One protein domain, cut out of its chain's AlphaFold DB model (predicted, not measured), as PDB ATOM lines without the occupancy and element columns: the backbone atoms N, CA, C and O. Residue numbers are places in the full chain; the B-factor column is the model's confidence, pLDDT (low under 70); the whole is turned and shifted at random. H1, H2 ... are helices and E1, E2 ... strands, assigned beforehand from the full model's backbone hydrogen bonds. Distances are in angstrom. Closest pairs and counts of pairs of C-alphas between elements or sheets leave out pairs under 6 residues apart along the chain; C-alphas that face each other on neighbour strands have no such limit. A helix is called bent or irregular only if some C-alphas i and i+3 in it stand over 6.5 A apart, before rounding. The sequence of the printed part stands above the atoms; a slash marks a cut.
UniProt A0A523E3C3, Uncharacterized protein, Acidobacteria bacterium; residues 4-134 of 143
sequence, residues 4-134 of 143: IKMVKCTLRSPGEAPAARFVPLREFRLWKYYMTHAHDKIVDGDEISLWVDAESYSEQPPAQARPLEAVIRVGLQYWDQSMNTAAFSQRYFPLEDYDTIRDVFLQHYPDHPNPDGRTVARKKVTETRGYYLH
ATOM      1  N   ILE A   4      46.286   5.598  27.535       94.56
ATOM      2  CA  ILE A   4      45.841   6.448  28.643       94.56
ATOM      3  C   ILE A   4      47.063   7.048  29.315       94.56
ATOM      4  O   ILE A   4      47.952   6.327  29.756       94.56
ATOM      5  N   LYS A   5      47.109   8.383  29.389       95.25
ATOM      6  CA  LYS A   5      48.113   9.085  30.191       95.25
ATOM      7  C   LYS A   5      47.844   8.792  31.659       95.25
ATOM      8  O   LYS A   5      46.736   9.040  32.140       95.25
ATOM      9  N   MET A   6      48.847   8.281  32.348       95.50
ATOM     10  CA  MET A   6      48.757   7.846  33.731       95.50
ATOM     11  C   MET A   6      49.897   8.420  34.550       95.50
ATOM     12  O   MET A   6      50.981   8.668  34.030       95.50
ATOM     13  N   VAL A   7      49.616   8.604  35.831       96.31
ATOM     14  CA  VAL A   7      50.602   8.874  36.864       96.31
ATOM     15  C   VAL A   7      50.795   7.587  37.655       96.31
ATOM     16  O   VAL A   7      49.818   7.042  38.181       96.31
ATOM     17  N   LYS A   8      52.033   7.100  37.718       96.31
ATOM     18  CA  LYS A   8      52.484   6.174  38.753       96.31
ATOM     19  C   LYS A   8      52.935   7.018  39.940       96.31
ATOM     20  O   LYS A   8      53.682   7.973  39.765       96.31
ATOM     21  N   CYS A   9      52.446   6.689  41.124       95.50
ATOM     22  CA  CYS A   9      52.846   7.331  42.372       95.50
ATOM     23  C   CYS A   9      52.885   6.308  43.502       95.50
ATOM     24  O   CYS A   9      52.336   5.208  43.387       95.50
ATOM     25  N   THR A  10      53.524   6.672  44.602       95.69
ATOM     26  CA  THR A  10      53.547   5.890  45.830       95.69
ATOM     27  C   THR A  10      52.565   6.496  46.823       95.69
ATOM     28  O   THR A  10      52.645   7.678  47.153       95.69
ATOM     29  N   LEU A  11      51.642   5.673  47.313       94.38
ATOM     30  CA  LEU A  11      50.740   6.011  48.405       94.38
ATOM     31  C   LEU A  11      51.315   5.443  49.704       94.38
ATOM     32  O   LEU A  11      51.588   4.245  49.788       94.38
ATOM     33  N   ARG A  12      51.490   6.293  50.715       94.69
ATOM     34  CA  ARG A  12      51.947   5.897  52.049       94.69
ATOM     35  C   ARG A  12      50.857   6.154  53.080       94.69
ATOM     36  O   ARG A  12      50.262   7.233  53.109       94.69
ATOM     37  N   SER A  13      50.655   5.172  53.950       90.88
ATOM     38  CA  SER A  13      49.865   5.304  55.173       90.88
ATOM     39  C   SER A  13      50.785   5.135  56.383       90.88
ATOM     40  O   SER A  13      51.732   4.348  56.310       90.88
ATOM     41  N   PRO A  14      50.517   5.801  57.516       84.00
ATOM     42  CA  PRO A  14      51.210   5.497  58.763       84.00
ATOM     43  C   PRO A  14      51.044   4.015  59.133       84.00
ATOM     44  O   PRO A  14      49.923   3.529  59.241       84.00
ATOM     45  N   GLY A  15      52.154   3.296  59.317       83.88
ATOM     46  CA  GLY A  15      52.149   1.889  59.741       83.88
ATOM     47  C   GLY A  15      51.875   0.853  58.642       83.88
ATOM     48  O   GLY A  15      51.893  -0.338  58.942       83.88
ATOM     49  N   GLU A  16      51.675   1.264  57.387       87.12
ATOM     50  CA  GLU A  16      51.507   0.346  56.249       87.12
ATOM     51  C   GLU A  16      52.709   0.419  55.301       87.12
ATOM     52  O   GLU A  16      53.388   1.447  55.196       87.12
ATOM     53  N   ALA A  17      52.957  -0.672  54.574       87.81
ATOM     54  CA  ALA A  17      53.939  -0.667  53.500       87.81
ATOM     55  C   ALA A  17      53.514   0.321  52.390       87.81
ATOM     56  O   ALA A  17      52.325   0.399  52.062       87.81
ATOM     57  N   PRO A  18      54.455   1.071  51.788       91.19
ATOM     58  CA  PRO A  18      54.154   1.912  50.637       91.19
ATOM     59  C   PRO A  18      53.568   1.091  49.485       91.19
ATOM     60  O   PRO A  18      54.104   0.040  49.142       91.19
ATOM     61  N   ALA A  19      52.507   1.595  48.856       90.50
ATOM     62  CA  ALA A  19      51.835   0.917  47.751       90.50
ATOM     63  C   ALA A  19      51.903   1.747  46.466       90.50
ATOM     64  O   ALA A  19      51.641   2.955  46.474       90.50
ATOM     65  N   ALA A  20      52.208   1.099  45.343       92.75
ATOM     66  CA  ALA A  20      52.140   1.741  44.037       92.75
ATOM     67  C   ALA A  20      50.678   2.009  43.639       92.75
ATOM     68  O   ALA A  20      49.789   1.168  43.797       92.75
ATOM     69  N   ARG A  21      50.418   3.200  43.098       94.50
ATOM     70  CA  ARG A  21      49.118   3.601  42.561       94.50
ATOM     71  C   ARG A  21      49.265   4.105  41.139       94.50
ATOM     72  O   ARG A  21      50.146   4.900  40.824       94.50
ATOM     73  N   PHE A  22      48.329   3.661  40.310       96.19
ATOM     74  CA  PHE A  22      48.228   3.979  38.898       96.19
ATOM     75  C   PHE A  22      46.945   4.777  38.686       96.19
ATOM     76  O   PHE A  22      45.841   4.245  38.797       96.19
ATOM     77  N   VAL A  23      47.073   6.070  38.395       96.38
ATOM     78  CA  VAL A  23      45.924   6.984  38.323       96.38
ATOM     79  C   VAL A  23      45.909   7.701  36.973       96.38
ATOM     80  O   VAL A  23      46.940   8.236  36.563       96.38
ATOM     81  N   PRO A  24      44.777   7.748  36.245       96.50
ATOM     82  CA  PRO A  24      44.679   8.547  35.028       96.50
ATOM     83  C   PRO A  24      45.077  10.002  35.281       96.50
ATOM     84  O   PRO A  24      44.596  10.632  36.221       96.50
ATOM     85  N   LEU A  25      45.904  10.573  34.402       96.06
ATOM     86  CA  LEU A  25      46.444  11.927  34.568       96.06
ATOM     87  C   LEU A  25      45.342  12.979  34.767       96.06
ATOM     88  O   LEU A  25      45.491  13.892  35.574       96.06
ATOM     89  N   ARG A  26      44.213  12.821  34.065       95.75
ATOM     90  CA  ARG A  26      43.041  13.708  34.171       95.75
ATOM     91  C   ARG A  26      42.373  13.694  35.555       95.75
ATOM     92  O   ARG A  26      41.748  14.673  35.930       95.75
ATOM     93  N   GLU A  27      42.492  12.591  36.290       95.62
ATOM     94  CA  GLU A  27      41.879  12.379  37.609       95.62
ATOM     95  C   GLU A  27      42.879  12.644  38.744       95.62
ATOM     96  O   GLU A  27      42.475  12.893  39.880       95.62
ATOM     97  N   PHE A  28      44.182  12.629  38.442       96.25
ATOM     98  CA  PHE A  28      45.244  12.575  39.440       96.25
ATOM     99  C   PHE A  28      45.211  13.717  40.455       96.25
ATOM    100  O   PHE A  28      45.333  13.463  41.648       96.25
ATOM    101  N   ARG A  29      45.005  14.969  40.021       95.81
ATOM    102  CA  ARG A  29      44.997  16.118  40.946       95.81
ATOM    103  C   ARG A  29      43.875  16.025  41.977       95.81
ATOM    104  O   ARG A  29      44.123  16.231  43.162       95.81
ATOM    105  N   LEU A  30      42.665  15.692  41.532       96.06
ATOM    106  CA  LEU A  30      41.513  15.545  42.419       96.06
ATOM    107  C   LEU A  30      41.685  14.331  43.335       96.06
ATOM    108  O   LEU A  30      41.449  14.420  44.536       96.06
ATOM    109  N   TRP A  31      42.152  13.211  42.782       95.88
ATOM    110  CA  TRP A  31      42.450  12.014  43.559       95.88
ATOM    111  C   TRP A  31      43.497  12.287  44.650       95.88
ATOM    112  O   TRP A  31      43.251  11.982  45.813       95.88
ATOM    113  N   LYS A  32      44.619  12.936  44.306       96.62
ATOM    114  CA  LYS A  32      45.689  13.309  45.246       96.62
ATOM    115  C   LYS A  32      45.161  14.217  46.352       96.62
ATOM    116  O   LYS A  32      45.486  14.002  47.519       96.62
ATOM    117  N   TYR A  33      44.311  15.184  46.002       96.50
ATOM    118  CA  TYR A  33      43.652  16.049  46.975       96.50
ATOM    119  C   TYR A  33      42.838  15.239  47.992       96.50
ATOM    120  O   TYR A  33      43.076  15.387  49.188       96.50
ATOM    121  N   TYR A  34      41.954  14.340  47.542       95.44
ATOM    122  CA  TYR A  34      41.160  13.497  48.445       95.44
ATOM    123  C   TYR A  34      42.021  12.557  49.286       95.44
ATOM    124  O   TYR A  34      41.804  12.460  50.488       95.44
ATOM    125  N   MET A  35      43.017  11.892  48.694       94.94
ATOM    126  CA  MET A  35      43.906  11.004  49.453       94.94
ATOM    127  C   MET A  35      44.615  11.750  50.584       94.94
ATOM    128  O   MET A  35      44.714  11.225  51.688       94.94
ATOM    129  N   THR A  36      45.049  12.983  50.323       95.19
ATOM    130  CA  THR A  36      45.800  13.782  51.297       95.19
ATOM    131  C   THR A  36      44.904  14.401  52.367       95.19
ATOM    132  O   THR A  36      45.265  14.379  53.534       95.19
ATOM    133  N   HIS A  37      43.742  14.946  51.991       95.19
ATOM    134  CA  HIS A  37      42.920  15.761  52.900       95.19
ATOM    135  C   HIS A  37      41.723  15.021  53.503       95.19
ATOM    136  O   HIS A  37      41.207  15.450  54.526       95.19
ATOM    137  N   ALA A  38      41.232  13.963  52.851       93.19
ATOM    138  CA  ALA A  38      40.073  13.200  53.320       93.19
ATOM    139  C   ALA A  38      40.448  11.817  53.870       93.19
ATOM    140  O   ALA A  38      39.647  11.206  54.573       93.19
ATOM    141  N   HIS A  39      41.637  11.311  53.534       90.75
ATOM    142  CA  HIS A  39      42.087   9.974  53.936       90.75
ATOM    143  C   HIS A  39      43.443   9.970  54.655       90.75
ATOM    144  O   HIS A  39      43.972   8.887  54.911       90.75
ATOM    145  N   ASP A  40      44.002  11.151  54.947       93.19
ATOM    146  CA  ASP A  40      45.270  11.344  55.663       93.19
ATOM    147  C   ASP A  40      46.431  10.489  55.118       93.19
ATOM    148  O   ASP A  40      47.248   9.936  55.860       93.19
ATOM    149  N   LYS A  41      46.497  10.337  53.790       94.31
ATOM    150  CA  LYS A  41      47.563   9.605  53.096       94.31
ATOM    151  C   LYS A  41      48.600  10.559  52.520       94.31
ATOM    152  O   LYS A  41      48.287  11.675  52.114       94.31
ATOM    153  N   ILE A  42      49.834  10.081  52.387       95.12
ATOM    154  CA  ILE A  42      50.901  10.807  51.689       95.12
ATOM    155  C   ILE A  42      51.033  10.242  50.271       95.12
ATOM    156  O   ILE A  42      51.050   9.025  50.086       95.12
ATOM    157  N   VAL A  43      51.109  11.125  49.273       95.69
ATOM    158  CA  VAL A  43      51.267  10.771  47.853       95.69
ATOM    159  C   VAL A  43      52.574  11.358  47.322       95.69
ATOM    160  O   VAL A  43      52.681  12.580  47.180       95.69
ATOM    161  N   ASP A  44      53.523  10.490  46.970       93.44
ATOM    162  CA  ASP A  44      54.864  10.862  46.500       93.44
ATOM    163  C   ASP A  44      55.224  10.222  45.155       93.44
ATOM    164  O   ASP A  44      54.594   9.258  44.722       93.44
ATOM    165  N   GLY A  45      56.304  10.714  44.538       80.06
ATOM    166  CA  GLY A  45      56.939  10.062  43.390       80.06
ATOM    167  C   GLY A  45      56.071  10.060  42.135       80.06
ATOM    168  O   GLY A  45      55.722   8.996  41.640       80.06
ATOM    169  N   ASP A  46      55.719  11.245  41.630       87.00
ATOM    170  CA  ASP A  46      54.824  11.400  40.480       87.00
ATOM    171  C   ASP A  46      55.580  11.124  39.158       87.00
ATOM    172  O   ASP A  46      56.228  12.009  38.595       87.00
ATOM    173  N   GLU A  47      55.485   9.903  38.632       94.12
ATOM    174  CA  GLU A  47      56.003   9.534  37.310       94.12
ATOM    175  C   GLU A  47      54.859   9.506  36.288       94.12
ATOM    176  O   GLU A  47      53.858   8.819  36.480       94.12
ATOM    177  N   ILE A  48      54.981  10.255  35.188       93.88
ATOM    178  CA  ILE A  48      53.940  10.323  34.154       93.88
ATOM    179  C   ILE A  48      54.357   9.499  32.944       93.88
ATOM    180  O   ILE A  48      55.387   9.765  32.324       93.88
ATOM    181  N   SER A  49      53.493   8.576  32.532       93.94
ATOM    182  CA  SER A  49      53.668   7.848  31.282       93.94
ATOM    183  C   SER A  49      52.341   7.343  30.707       93.94
ATOM    184  O   SER A  49      51.280   7.935  30.923       93.94
ATOM    185  N   LEU A  50      52.395   6.296  29.887       93.25
ATOM    186  CA  LEU A  50      51.260   5.711  29.193       93.25
ATOM    187  C   LEU A  50      50.960   4.319  29.729       93.25
ATOM    188  O   LEU A  50      51.857   3.490  29.847       93.25
ATOM    189  N   TRP A  51      49.678   4.051  29.936       95.56
ATOM    190  CA  TRP A  51      49.146   2.698  29.951       95.56
ATOM    191  C   TRP A  51      48.591   2.342  28.574       95.56
ATOM    192  O   TRP A  51      47.911   3.162  27.939       95.56
ATOM    193  N   VAL A  52      48.886   1.129  28.123       94.00
ATOM    194  CA  VAL A  52      48.432   0.573  26.844       94.00
ATOM    195  C   VAL A  52      47.840  -0.805  27.099       94.00
ATOM    196  O   VAL A  52      48.432  -1.602  27.826       94.00
ATOM    197  N   ASP A  53      46.679  -1.090  26.513       94.25
ATOM    198  CA  ASP A  53      46.102  -2.432  26.571       94.25
ATOM    199  C   ASP A  53      47.019  -3.469  25.891       94.25
ATOM    200  O   ASP A  53      47.745  -3.157  24.945       94.25
ATOM    201  N   ALA A  54      47.038  -4.698  26.416       93.06
ATOM    202  CA  ALA A  54      48.006  -5.719  26.007       93.06
ATOM    203  C   ALA A  54      47.830  -6.163  24.544       93.06
ATOM    204  O   ALA A  54      48.814  -6.476  23.873       93.06
ATOM    205  N   GLU A  55      46.594  -6.149  24.044       90.94
ATOM    206  CA  GLU A  55      46.259  -6.440  22.647       90.94
ATOM    207  C   GLU A  55      46.856  -5.372  21.721       90.94
ATOM    208  O   GLU A  55      47.691  -5.688  20.877       90.94
ATOM    209  N   SER A  56      46.576  -4.090  21.982       87.88
ATOM    210  CA  SER A  56      47.160  -2.967  21.236       87.88
ATOM    211  C   SER A  56      48.687  -2.934  21.310       87.88
ATOM    212  O   SER A  56      49.339  -2.532  20.348       87.88
ATOM    213  N   TYR A  57      49.275  -3.314  22.450       88.25
ATOM    214  CA  TYR A  57      50.730  -3.414  22.581       88.25
ATOM    215  C   TYR A  57      51.304  -4.499  21.662       88.25
ATOM    216  O   TYR A  57      52.361  -4.299  21.075       88.25
ATOM    217  N   SER A  58      50.607  -5.629  21.529       87.31
ATOM    218  CA  SER A  58      51.040  -6.757  20.696       87.31
ATOM    219  C   SER A  58      50.932  -6.437  19.204       87.31
ATOM    220  O   SER A  58      51.821  -6.791  18.436       87.31
ATOM    221  N   GLU A  59      49.879  -5.727  18.796       87.56
ATOM    222  CA  GLU A  59      49.680  -5.299  17.406       87.56
ATOM    223  C   GLU A  59      50.673  -4.215  16.971       87.56
ATOM    224  O   GLU A  59      51.119  -4.191  15.824       87.56
ATOM    225  N   GLN A  60      50.993  -3.282  17.871       82.88
ATOM    226  CA  GLN A  60      51.829  -2.119  17.577       82.88
ATOM    227  C   GLN A  60      52.776  -1.822  18.745       82.88
ATOM    228  O   GLN A  60      52.599  -0.816  19.452       82.88
ATOM    229  N   PRO A  61      53.797  -2.670  18.960       78.44
ATOM    230  CA  PRO A  61      54.762  -2.435  20.015       78.44
ATOM    231  C   PRO A  61      55.497  -1.112  19.753       78.44
ATOM    232  O   PRO A  61      55.763  -0.752  18.600       78.44
ATOM    233  N   PRO A  62      55.843  -0.348  20.802       74.44
ATOM    234  CA  PRO A  62      56.685   0.826  20.645       74.44
ATOM    235  C   PRO A  62      57.981   0.453  19.916       74.44
ATOM    236  O   PRO A  62      58.590  -0.567  20.220       74.44
ATOM    237  N   ALA A  63      58.452   1.321  19.015       70.62
ATOM    238  CA  ALA A  63      59.652   1.078  18.202       70.62
ATOM    239  C   ALA A  63      60.944   0.798  19.003       70.62
ATOM    240  O   ALA A  63      61.956   0.415  18.429       70.62
ATOM    241  N   GLN A  64      60.937   1.026  20.318       70.62
ATOM    242  CA  GLN A  64      62.036   0.677  21.212       70.62
ATOM    243  C   GLN A  64      61.476  -0.043  22.433       70.62
ATOM    244  O   GLN A  64      60.457   0.392  22.981       70.62
ATOM    245  N   ALA A  65      62.189  -1.078  22.878       68.50
ATOM    246  CA  ALA A  65      61.887  -1.773  24.119       68.50
ATOM    247  C   ALA A  65      61.908  -0.782  25.290       68.50
ATOM    248  O   ALA A  65      62.821   0.034  25.428       68.50
ATOM    249  N   ARG A  66      60.867  -0.831  26.117       75.06
ATOM    250  CA  ARG A  66      60.783  -0.090  27.377       75.06
ATOM    251  C   ARG A  66      60.524  -1.095  28.488       75.06
ATOM    252  O   ARG A  66      59.829  -2.076  28.221       75.06
ATOM    253  N   PRO A  67      61.020  -0.856  29.711       82.19
ATOM    254  CA  PRO A  67      60.550  -1.606  30.860       82.19
ATOM    255  C   PRO A  67      59.022  -1.505  30.937       82.19
ATOM    256  O   PRO A  67      58.452  -0.416  30.799       82.19
ATOM    257  N   LEU A  68      58.379  -2.660  31.087       88.88
ATOM    258  CA  LEU A  68      56.933  -2.792  31.176       88.88
ATOM    259  C   LEU A  68      56.574  -3.193  32.595       88.88
ATOM    260  O   LEU A  68      57.162  -4.123  33.144       88.88
ATOM    261  N   GLU A  69      55.559  -2.545  33.141       94.62
ATOM    262  CA  GLU A  69      54.940  -2.961  34.389       94.62
ATOM    263  C   GLU A  69      53.522  -3.439  34.096       94.62
ATOM    264  O   GLU A  69      52.734  -2.743  33.445       94.62
ATOM    265  N   ALA A  70      53.211  -4.663  34.520       95.44
ATOM    266  CA  ALA A  70      51.914  -5.266  34.270       95.44
ATOM    267  C   ALA A  70      50.848  -4.581  35.133       95.44
ATOM    268  O   ALA A  70      50.897  -4.620  36.361       95.44
ATOM    269  N   VAL A  71      49.866  -3.965  34.476       96.44
ATOM    270  CA  VAL A  71      48.804  -3.195  35.129       96.44
ATOM    271  C   VAL A  71      47.464  -3.592  34.534       96.44
ATOM    272  O   VAL A  71      47.242  -3.487  33.323       96.44
ATOM    273  N   ILE A  72      46.538  -4.008  35.388       96.50
ATOM    274  CA  ILE A  72      45.179  -4.354  34.987       96.50
ATOM    275  C   ILE A  72      44.249  -3.164  35.179       96.50
ATOM    276  O   ILE A  72      44.235  -2.514  36.224       96.50
ATOM    277  N   ARG A  73      43.447  -2.879  34.157       96.62
ATOM    278  CA  ARG A  73      42.332  -1.941  34.229       96.62
ATOM    279  C   ARG A  73      41.074  -2.700  34.626       96.62
ATOM    280  O   ARG A  73      40.676  -3.628  33.924       96.62
ATOM    281  N   VAL A  74      40.419  -2.247  35.686       95.75
ATOM    282  CA  VAL A  74      39.134  -2.768  36.159       95.75
ATOM    283  C   VAL A  74      38.077  -1.695  35.953       95.75
ATOM    284  O   VAL A  74      38.179  -0.597  36.502       95.75
ATOM    285  N   GLY A  75      37.081  -1.996  35.131       95.38
ATOM    286  CA  GLY A  75      35.882  -1.194  34.944       95.38
ATOM    287  C   GLY A  75      34.710  -1.792  35.713       95.38
ATOM    288  O   GLY A  75      34.524  -3.005  35.734       95.38
ATOM    289  N   LEU A  76      33.895  -0.940  36.322       96.19
ATOM    290  CA  LEU A  76      32.651  -1.309  36.980       96.19
ATOM    291  C   LEU A  76      31.533  -0.429  36.430       96.19
ATOM    292  O   LEU A  76      31.490   0.771  36.701       96.19
ATOM    293  N   GLN A  77      30.629  -1.030  35.665       96.56
ATOM    294  CA  GLN A  77      29.356  -0.425  35.277       96.56
ATOM    295  C   GLN A  77      28.295  -0.828  36.299       96.56
ATOM    296  O   GLN A  77      28.239  -1.992  36.690       96.56
ATOM    297  N   TYR A  78      27.471   0.114  36.742       94.88
ATOM    298  CA  TYR A  78      26.424  -0.140  37.732       94.88
ATOM    299  C   TYR A  78      25.290   0.879  37.609       94.88
ATOM    300  O   TYR A  78      25.457   1.954  37.032       94.88
ATOM    301  N   TRP A  79      24.130   0.535  38.156       94.88
ATOM    302  CA  TRP A  79      23.022   1.458  38.371       94.88
ATOM    303  C   TRP A  79      23.125   2.048  39.773       94.88
ATOM    304  O   TRP A  79      23.107   1.301  40.750       94.88
ATOM    305  N   ASP A  80      23.237   3.366  39.876       91.25
ATOM    306  CA  ASP A  80      23.173   4.089  41.139       91.25
ATOM    307  C   ASP A  80      21.707   4.360  41.484       91.25
ATOM    308  O   ASP A  80      21.023   5.107  40.779       91.25
ATOM    309  N   GLN A  81      21.205   3.729  42.547       89.94
ATOM    310  CA  GLN A  81      19.804   3.875  42.939       89.94
ATOM    311  C   GLN A  81      19.512   5.250  43.543       89.94
ATOM    312  O   GLN A  81      18.423   5.775  43.333       89.94
ATOM    313  N   SER A  82      20.481   5.849  44.240       86.62
ATOM    314  CA  SER A  82      20.311   7.156  44.888       86.62
ATOM    315  C   SER A  82      20.164   8.286  43.868       86.62
ATOM    316  O   SER A  82      19.383   9.213  44.060       86.62
ATOM    317  N   MET A  83      20.875   8.167  42.746       88.44
ATOM    318  CA  MET A  83      20.846   9.133  41.648       88.44
ATOM    319  C   MET A  83      19.948   8.700  40.482       88.44
ATOM    320  O   MET A  83      19.824   9.436  39.504       88.44
ATOM    321  N   ASN A  84      19.355   7.506  40.562       90.75
ATOM    322  CA  ASN A  84      18.549   6.882  39.514       90.75
ATOM    323  C   ASN A  84      19.210   6.949  38.120       90.75
ATOM    324  O   ASN A  84      18.586   7.350  37.135       90.75
ATOM    325  N   THR A  85      20.496   6.597  38.042       95.12
ATOM    326  CA  THR A  85      21.290   6.728  36.812       95.12
ATOM    327  C   THR A  85      22.315   5.609  36.647       95.12
ATOM    328  O   THR A  85      22.737   4.972  37.613       95.12
ATOM    329  N   ALA A  86      22.751   5.384  35.408       94.88
ATOM    330  CA  ALA A  86      23.881   4.513  35.123       94.88
ATOM    331  C   ALA A  86      25.195   5.244  35.424       94.88
ATOM    332  O   ALA A  86      25.399   6.388  35.018       94.88
ATOM    333  N   ALA A  87      26.107   4.556  36.099       93.75
ATOM    334  CA  ALA A  87      27.412   5.072  36.465       93.75
ATOM    335  C   ALA A  87      28.523   4.096  36.065       93.75
ATOM    336  O   ALA A  87      28.313   2.895  35.866       93.75
ATOM    337  N   PHE A  88      29.731   4.640  35.939       94.19
ATOM    338  CA  PHE A  88      30.926   3.882  35.610       94.19
ATOM    339  C   PHE A  88      32.074   4.296  36.526       94.19
ATOM    340  O   PHE A  88      32.337   5.483  36.712       94.19
ATOM    341  N   SER A  89      32.758   3.312  37.097       93.38
ATOM    342  CA  SER A  89      34.004   3.498  37.833       93.38
ATOM    343  C   SER A  89      35.114   2.722  37.150       93.38
ATOM    344  O   SER A  89      34.892   1.631  36.634       93.38
ATOM    345  N   GLN A  90      36.316   3.284  37.146       94.31
ATOM    346  CA  GLN A  90      37.480   2.654  36.544       94.31
ATOM    347  C   GLN A  90      38.683   2.814  37.466       94.31
ATOM    348  O   GLN A  90      38.929   3.904  37.988       94.31
ATOM    349  N   ARG A  91      39.438   1.736  37.660       94.81
ATOM    350  CA  ARG A  91      40.673   1.715  38.449       94.81
ATOM    351  C   ARG A  91      41.752   0.908  37.740       94.81
ATOM    352  O   ARG A  91      41.457   0.115  36.849       94.81
ATOM    353  N   TYR A  92      42.993   1.150  38.139       95.75
ATOM    354  CA  TYR A  92      44.169   0.460  37.629       95.75
ATOM    355  C   TYR A  92      44.964  -0.075  38.804       95.75
ATOM    356  O   TYR A  92      45.218   0.660  39.762       95.75
ATOM    357  N   PHE A  93      45.355  -1.337  38.716       94.69
ATOM    358  CA  PHE A  93      46.068  -2.028  39.781       94.69
ATOM    359  C   PHE A  93      47.326  -2.693  39.223       94.69
ATOM    360  O   PHE A  93      47.291  -3.140  38.069       94.69
ATOM    361  N   PRO A  94      48.412  -2.780  40.016       94.69
ATOM    362  CA  PRO A  94      49.470  -3.744  39.738       94.69
ATOM    363  C   PRO A  94      48.834  -5.119  39.509       94.69
ATOM    364  O   PRO A  94      47.934  -5.515  40.253       94.69
ATOM    365  N   LEU A  95      49.241  -5.826  38.453       94.62
ATOM    366  CA  LEU A  95      48.642  -7.124  38.133       94.62
ATOM    367  C   LEU A  95      48.898  -8.157  39.243       94.62
ATOM    368  O   LEU A  95      48.048  -9.008  39.473       94.62
ATOM    369  N   GLU A  96      50.037  -8.061  39.928       92.25
ATOM    370  CA  GLU A  96      50.424  -8.955  41.029       92.25
ATOM    371  C   GLU A  96      49.516  -8.844  42.261       92.25
ATOM    372  O   GLU A  96      49.228  -9.852  42.898       92.25
ATOM    373  N   ASP A  97      48.982  -7.652  42.536       88.19
ATOM    374  CA  ASP A  97      48.102  -7.404  43.684       88.19
ATOM    375  C   ASP A  97      46.612  -7.576  43.344       88.19
ATOM    376  O   ASP A  97      45.730  -7.353  44.182       88.19
ATOM    377  N   TYR A  98      46.304  -7.893  42.084       88.94
ATOM    378  CA  TYR A  98      44.959  -7.758  41.545       88.94
ATOM    379  C   TYR A  98      43.922  -8.585  42.305       88.94
ATOM    380  O   TYR A  98      42.893  -8.035  42.704       88.94
ATOM    381  N   ASP A  99      44.198  -9.869  42.529       85.69
ATOM    382  CA  ASP A  99      43.239 -10.783  43.153       85.69
ATOM    383  C   ASP A  99      42.867 -10.317  44.567       85.69
ATOM    384  O   ASP A  99      41.704 -10.368  44.956       85.69
ATOM    385  N   THR A 100      43.828  -9.763  45.314       84.62
ATOM    386  CA  THR A 100      43.585  -9.216  46.656       84.62
ATOM    387  C   THR A 100      42.838  -7.881  46.615       84.62
ATOM    388  O   THR A 100      41.939  -7.640  47.421       84.62
ATOM    389  N   ILE A 101      43.182  -6.985  45.686       85.00
ATOM    390  CA  ILE A 101      42.630  -5.622  45.663       85.00
ATOM    391  C   ILE A 101      41.248  -5.562  44.995       85.00
ATOM    392  O   ILE A 101      40.456  -4.669  45.306       85.00
ATOM    393  N   ARG A 102      40.923  -6.496  44.094       88.69
ATOM    394  CA  ARG A 102      39.640  -6.524  43.376       88.69
ATOM    395  C   ARG A 102      38.455  -6.558  44.332       88.69
ATOM    396  O   ARG A 102      37.536  -5.753  44.183       88.69
ATOM    397  N   ASP A 103      38.484  -7.450  45.314       87.69
ATOM    398  CA  ASP A 103      37.370  -7.617  46.244       87.69
ATOM    399  C   ASP A 103      37.204  -6.378  47.128       87.69
ATOM    400  O   ASP A 103      36.089  -5.886  47.299       87.69
ATOM    401  N   VAL A 104      38.317  -5.788  47.580       88.38
ATOM    402  CA  VAL A 104      38.320  -4.507  48.306       88.38
ATOM    403  C   VAL A 104      37.723  -3.388  47.449       88.38
ATOM    404  O   VAL A 104      36.886  -2.619  47.917       88.38
ATOM    405  N   PHE A 105      38.084  -3.307  46.165       89.50
ATOM    406  CA  PHE A 105      37.507  -2.324  45.248       89.50
ATOM    407  C   PHE A 105      35.984  -2.479  45.118       89.50
ATOM    408  O   PHE A 105      35.262  -1.481  45.141       89.50
ATOM    409  N   LEU A 106      35.486  -3.713  45.003       88.69
ATOM    410  CA  LEU A 106      34.057  -3.990  44.848       88.69
ATOM    411  C   LEU A 106      33.253  -3.751  46.135       88.69
ATOM    412  O   LEU A 106      32.075  -3.401  46.042       88.69
ATOM    413  N   GLN A 107      33.871  -3.854  47.316       88.44
ATOM    414  CA  GLN A 107      33.233  -3.532  48.601       88.44
ATOM    415  C   GLN A 107      32.795  -2.064  48.705       88.44
ATOM    416  O   GLN A 107      31.823  -1.770  49.393       88.44
ATOM    417  N   HIS A 108      33.431  -1.146  47.970       86.38
ATOM    418  CA  HIS A 108      33.001   0.259  47.898       86.38
ATOM    419  C   HIS A 108      31.690   0.474  47.123       86.38
ATOM    420  O   HIS A 108      31.199   1.599  47.032       86.38
ATOM    421  N   TYR A 109      31.131  -0.587  46.545       88.81
ATOM    422  CA  TYR A 109      29.898  -0.556  45.773       88.81
ATOM    423  C   TYR A 109      28.955  -1.644  46.285       88.81
ATOM    424  O   TYR A 109      28.729  -2.614  45.572       88.81
ATOM    425  N   PRO A 110      28.416  -1.565  47.509       85.25
ATOM    426  CA  PRO A 110      27.548  -2.615  48.033       85.25
ATOM    427  C   PRO A 110      26.163  -2.618  47.363       85.25
ATOM    428  O   PRO A 110      25.633  -1.583  46.962       85.25
ATOM    429  N   ASP A 111      25.565  -3.810  47.255       83.31
ATOM    430  CA  ASP A 111      24.160  -3.973  46.822       83.31
ATOM    431  C   ASP A 111      23.158  -3.685  47.960       83.31
ATOM    432  O   ASP A 111      21.948  -3.809  47.789       83.31
ATOM    433  N   HIS A 112      23.671  -3.313  49.134       79.44
ATOM    434  CA  HIS A 112      22.924  -2.849  50.297       79.44
ATOM    435  C   HIS A 112      23.326  -1.401  50.620       79.44
ATOM    436  O   HIS A 112      24.401  -0.976  50.191       79.44
ATOM    437  N   PRO A 113      22.506  -0.646  51.370       74.06
ATOM    438  CA  PRO A 113      22.836   0.727  51.735       74.06
ATOM    439  C   PRO A 113      24.165   0.800  52.493       74.06
ATOM    440  O   PRO A 113      24.326   0.172  53.540       74.06
ATOM    441  N   ASN A 114      25.113   1.566  51.961       73.19
ATOM    442  CA  ASN A 114      26.368   1.901  52.634       73.19
ATOM    443  C   ASN A 114      26.143   3.094  53.605       73.19
ATOM    444  O   ASN A 114      25.100   3.748  53.514       73.19
ATOM    445  N   PRO A 115      27.074   3.443  54.520       70.94
ATOM    446  CA  PRO A 115      26.904   4.571  55.444       70.94
ATOM    447  C   PRO A 115      26.679   5.936  54.777       70.94
ATOM    448  O   PRO A 115      26.141   6.838  55.411       70.94
ATOM    449  N   ASP A 116      27.064   6.093  53.507       72.88
ATOM    450  CA  ASP A 116      26.794   7.284  52.690       72.88
ATOM    451  C   ASP A 116      25.392   7.274  52.036       72.88
ATOM    452  O   ASP A 116      25.055   8.176  51.271       72.88
ATOM    453  N   GLY A 117      24.566   6.262  52.329       73.12
ATOM    454  CA  GLY A 117      23.230   6.071  51.764       73.12
ATOM    455  C   GLY A 117      23.229   5.560  50.322       73.12
ATOM    456  O   GLY A 117      22.163   5.438  49.715       73.12
ATOM    457  N   ARG A 118      24.402   5.259  49.753       76.25
ATOM    458  CA  ARG A 118      24.523   4.774  48.384       76.25
ATOM    459  C   ARG A 118      24.206   3.286  48.307       76.25
ATOM    460  O   ARG A 118      24.783   2.478  49.033       76.25
ATOM    461  N   THR A 119      23.355   2.934  47.350       84.81
ATOM    462  CA  THR A 119      23.061   1.548  46.979       84.81
ATOM    463  C   THR A 119      23.218   1.404  45.476       84.81
ATOM    464  O   THR A 119      22.703   2.223  44.702       84.81
ATOM    465  N   VAL A 120      23.934   0.368  45.046       89.25
ATOM    466  CA  VAL A 120      24.138   0.089  43.624       89.25
ATOM    467  C   VAL A 120      23.452  -1.211  43.212       89.25
ATOM    468  O   VAL A 120      23.219  -2.093  44.028       89.25
ATOM    469  N   ALA A 121      23.118  -1.339  41.931       89.94
ATOM    470  CA  ALA A 121      22.537  -2.553  41.364       89.94
ATOM    471  C   ALA A 121      23.093  -2.825  39.960       89.94
ATOM    472  O   ALA A 121      23.766  -1.980  39.369       89.94
ATOM    473  N   ARG A 122      22.766  -3.996  39.391       89.75
ATOM    474  CA  ARG A 122      23.078  -4.358  37.989       89.75
ATOM    475  C   ARG A 122      24.563  -4.176  37.643       89.75
ATOM    476  O   ARG A 122      24.907  -3.599  36.612       89.75
ATOM    477  N   LYS A 123      25.440  -4.639  38.533       93.50
ATOM    478  CA  LYS A 123      26.888  -4.516  38.368       93.50
ATOM    479  C   LYS A 123      27.384  -5.363  37.205       93.50
ATOM    480  O   LYS A 123      27.024  -6.531  37.075       93.50
ATOM    481  N   LYS A 124      28.284  -4.794  36.416       95.56
ATOM    482  CA  LYS A 124      29.073  -5.502  35.415       95.56
ATOM    483  C   LYS A 124      30.531  -5.092  35.555       95.56
ATOM    484  O   LYS A 124      30.865  -3.917  35.394       95.56
ATOM    485  N   VAL A 125      31.381  -6.071  35.849       95.12
ATOM    486  CA  VAL A 125      32.832  -5.891  35.930       95.12
ATOM    487  C   VAL A 125      33.447  -6.183  34.565       95.12
ATOM    488  O   VAL A 125      33.060  -7.139  33.892       95.12
ATOM    489  N   THR A 126      34.387  -5.348  34.143       96.00
ATOM    490  CA  THR A 126      35.232  -5.577  32.971       96.00
ATOM    491  C   THR A 126      36.693  -5.478  33.365       96.00
ATOM    492  O   THR A 126      37.093  -4.602  34.128       96.00
ATOM    493  N   GLU A 127      37.505  -6.379  32.834       95.81
ATOM    494  CA  GLU A 127      38.921  -6.492  33.164       95.81
ATOM    495  C   GLU A 127      39.723  -6.412  31.867       95.81
ATOM    496  O   GLU A 127      39.385  -7.035  30.861       95.81
ATOM    497  N   THR A 128      40.761  -5.583  31.845       96.12
ATOM    498  CA  THR A 128      41.626  -5.428  30.672       96.12
ATOM    499  C   THR A 128      43.072  -5.401  31.124       96.12
ATOM    500  O   THR A 128      43.493  -4.470  31.811       96.12
ATOM    501  N   ARG A 129      43.842  -6.415  30.727       95.88
ATOM    502  CA  ARG A 129      45.287  -6.444  30.958       95.88
ATOM    503  C   ARG A 129      45.980  -5.411  30.076       95.88
ATOM    504  O   ARG A 129      45.580  -5.181  28.935       95.88
ATOM    505  N   GLY A 130      47.030  -4.808  30.605       95.31
ATOM    506  CA  GLY A 130      47.852  -3.863  29.876       95.31
ATOM    507  C   GLY A 130      49.176  -3.621  30.572       95.31
ATOM    508  O   GLY A 130      49.511  -4.266  31.569       95.31
ATOM    509  N   TYR A 131      49.919  -2.676  30.021       95.19
ATOM    510  CA  TYR A 131      51.251  -2.332  30.481       95.19
ATOM    511  C   TYR A 131      51.332  -0.840  30.744       95.19
ATOM    512  O   TYR A 131      50.974  -0.035  29.880       95.19
ATOM    513  N   TYR A 132      51.831  -0.475  31.920       94.75
ATOM    514  CA  TYR A 132      52.396   0.846  32.134       94.75
ATOM    515  C   TYR A 132      53.807   0.857  31.533       94.75
ATOM    516  O   TYR A 132      54.642   0.004  31.834       94.75
ATOM    517  N   LEU A 133      54.046   1.786  30.613       92.50
ATOM    518  CA  LEU A 133      55.320   1.915  29.915       92.50
ATOM    519  C   LEU A 133      56.204   2.856  30.723       92.50
ATOM    520  O   LEU A 133      55.850   4.024  30.824       92.50
ATOM    521  N   HIS A 134      57.358   2.443  31.236       87.94
ATOM    522  CA  HIS A 134      58.219   3.410  31.926       87.94
ATOM    523  C   HIS A 134      58.667   4.546  30.980       87.94
ATOM    524  O   HIS A 134      58.915   4.307  29.783       87.94
TER     525      HIS A 134
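This is residues 4 to 134 of the 143 residues of an uncharacterized protein of Acidobacteria bacterium (UniProt A0A523E3C3). One long antiparallel sheet curls into a half-open barrel: E2, E1 and E3 form one leaf facing E4 and E5, E6 is the hinge, and the edge strands E2 and E5 come close. H1 covers E2 and E1, H3 covers E4 and E5 on the opposite face, and short H2 sits by E3 and E6. The printed part has 131 residues with three named helices and six named strands, E1 E2 H1 E3 H2 E4 E5 H3 E6 along the chain; the sheet order is E2 E1 E3 E6 E4 E5, and the class is mixed. The whole is compact, radius of gyration of the C-alphas 16.1 A, spanning 49 by 36 by 26 A.

The sheet, a folded sheet bent back into two leaves, is strongly twisted. E1, residues 4 to 12, and E2, residues 19 to 24, form a hairpin at 151 degrees, with N 9 and O 21 2.9 A apart. E1 is antiparallel to E3, residues 42 to 53, at 149 degrees, with N 6 and O 49 2.8 A apart. E3 bends by 73 degrees at residue 45 and is antiparallel to E6, residues 120 to 133, with N 131 and O 52 2.9 A apart. E6 bends by 74 degrees at residue 123 and is antiparallel to E4, residues 68 to 80, at 164 degrees, with N 73 and O 128 2.8 A apart. E4 and E5, residues 85 to 94, form a hairpin at 161 degrees, with N 74 and O 91 2.8 A apart. The closest C-alphas of E2 and E5 are those of Phe 22 and Tyr 92, 5.5 A. H1, residues 25 to 37, is on the sheet at a height over the sheet of 7.9 A, over E2 and, only just, with 3 C-alphas, E1; it runs along the strands, at 19 degrees to E2 on the local plane. H1 is irregular: C-alphas 26 and 29 are 7.5 A apart. H3, residues 98 to 107, is on the opposite face at a height over the sheet of 9.0 A. H2, residues 54 to 59, is on the sheet too; its closest C-alphas to E6 are those of Ala 54 and Gly 130, 4.3 A. E2, H1, E3, then E3, H2, E4, then E5, H3, E6 are split strand-helix-strand units, two strands of one sheet joined through a helix with another strand between them in the sheet, each with a right-handed crossover. Every O i to N i+4 pair of H2 is within hydrogen-bond range, against 7 of 9 in H1 and 4 of 6 in H3.

E1 begins at C-alpha 4 (45.841, 6.448, 28.643) and measures 24.2 A; E2 measures 16.5 A, H1 19.1 A and E3 28.8 A. H2 measures 8.8 A, E4 35.9 A, E5 30.2 A and H3 14.3 A. E6 measures 34.1 A and ends at C-alpha 133 (55.320, 1.915, 29.915).

The C-alphas of Ala 63 and Pro 113 are the two farthest apart, 49.8 A. The printed part has no cut. The link from H3 to E6, residues 108 to 119, is long. Mean pLDDT of the printed part is 90.5, with only residue 65 under 70.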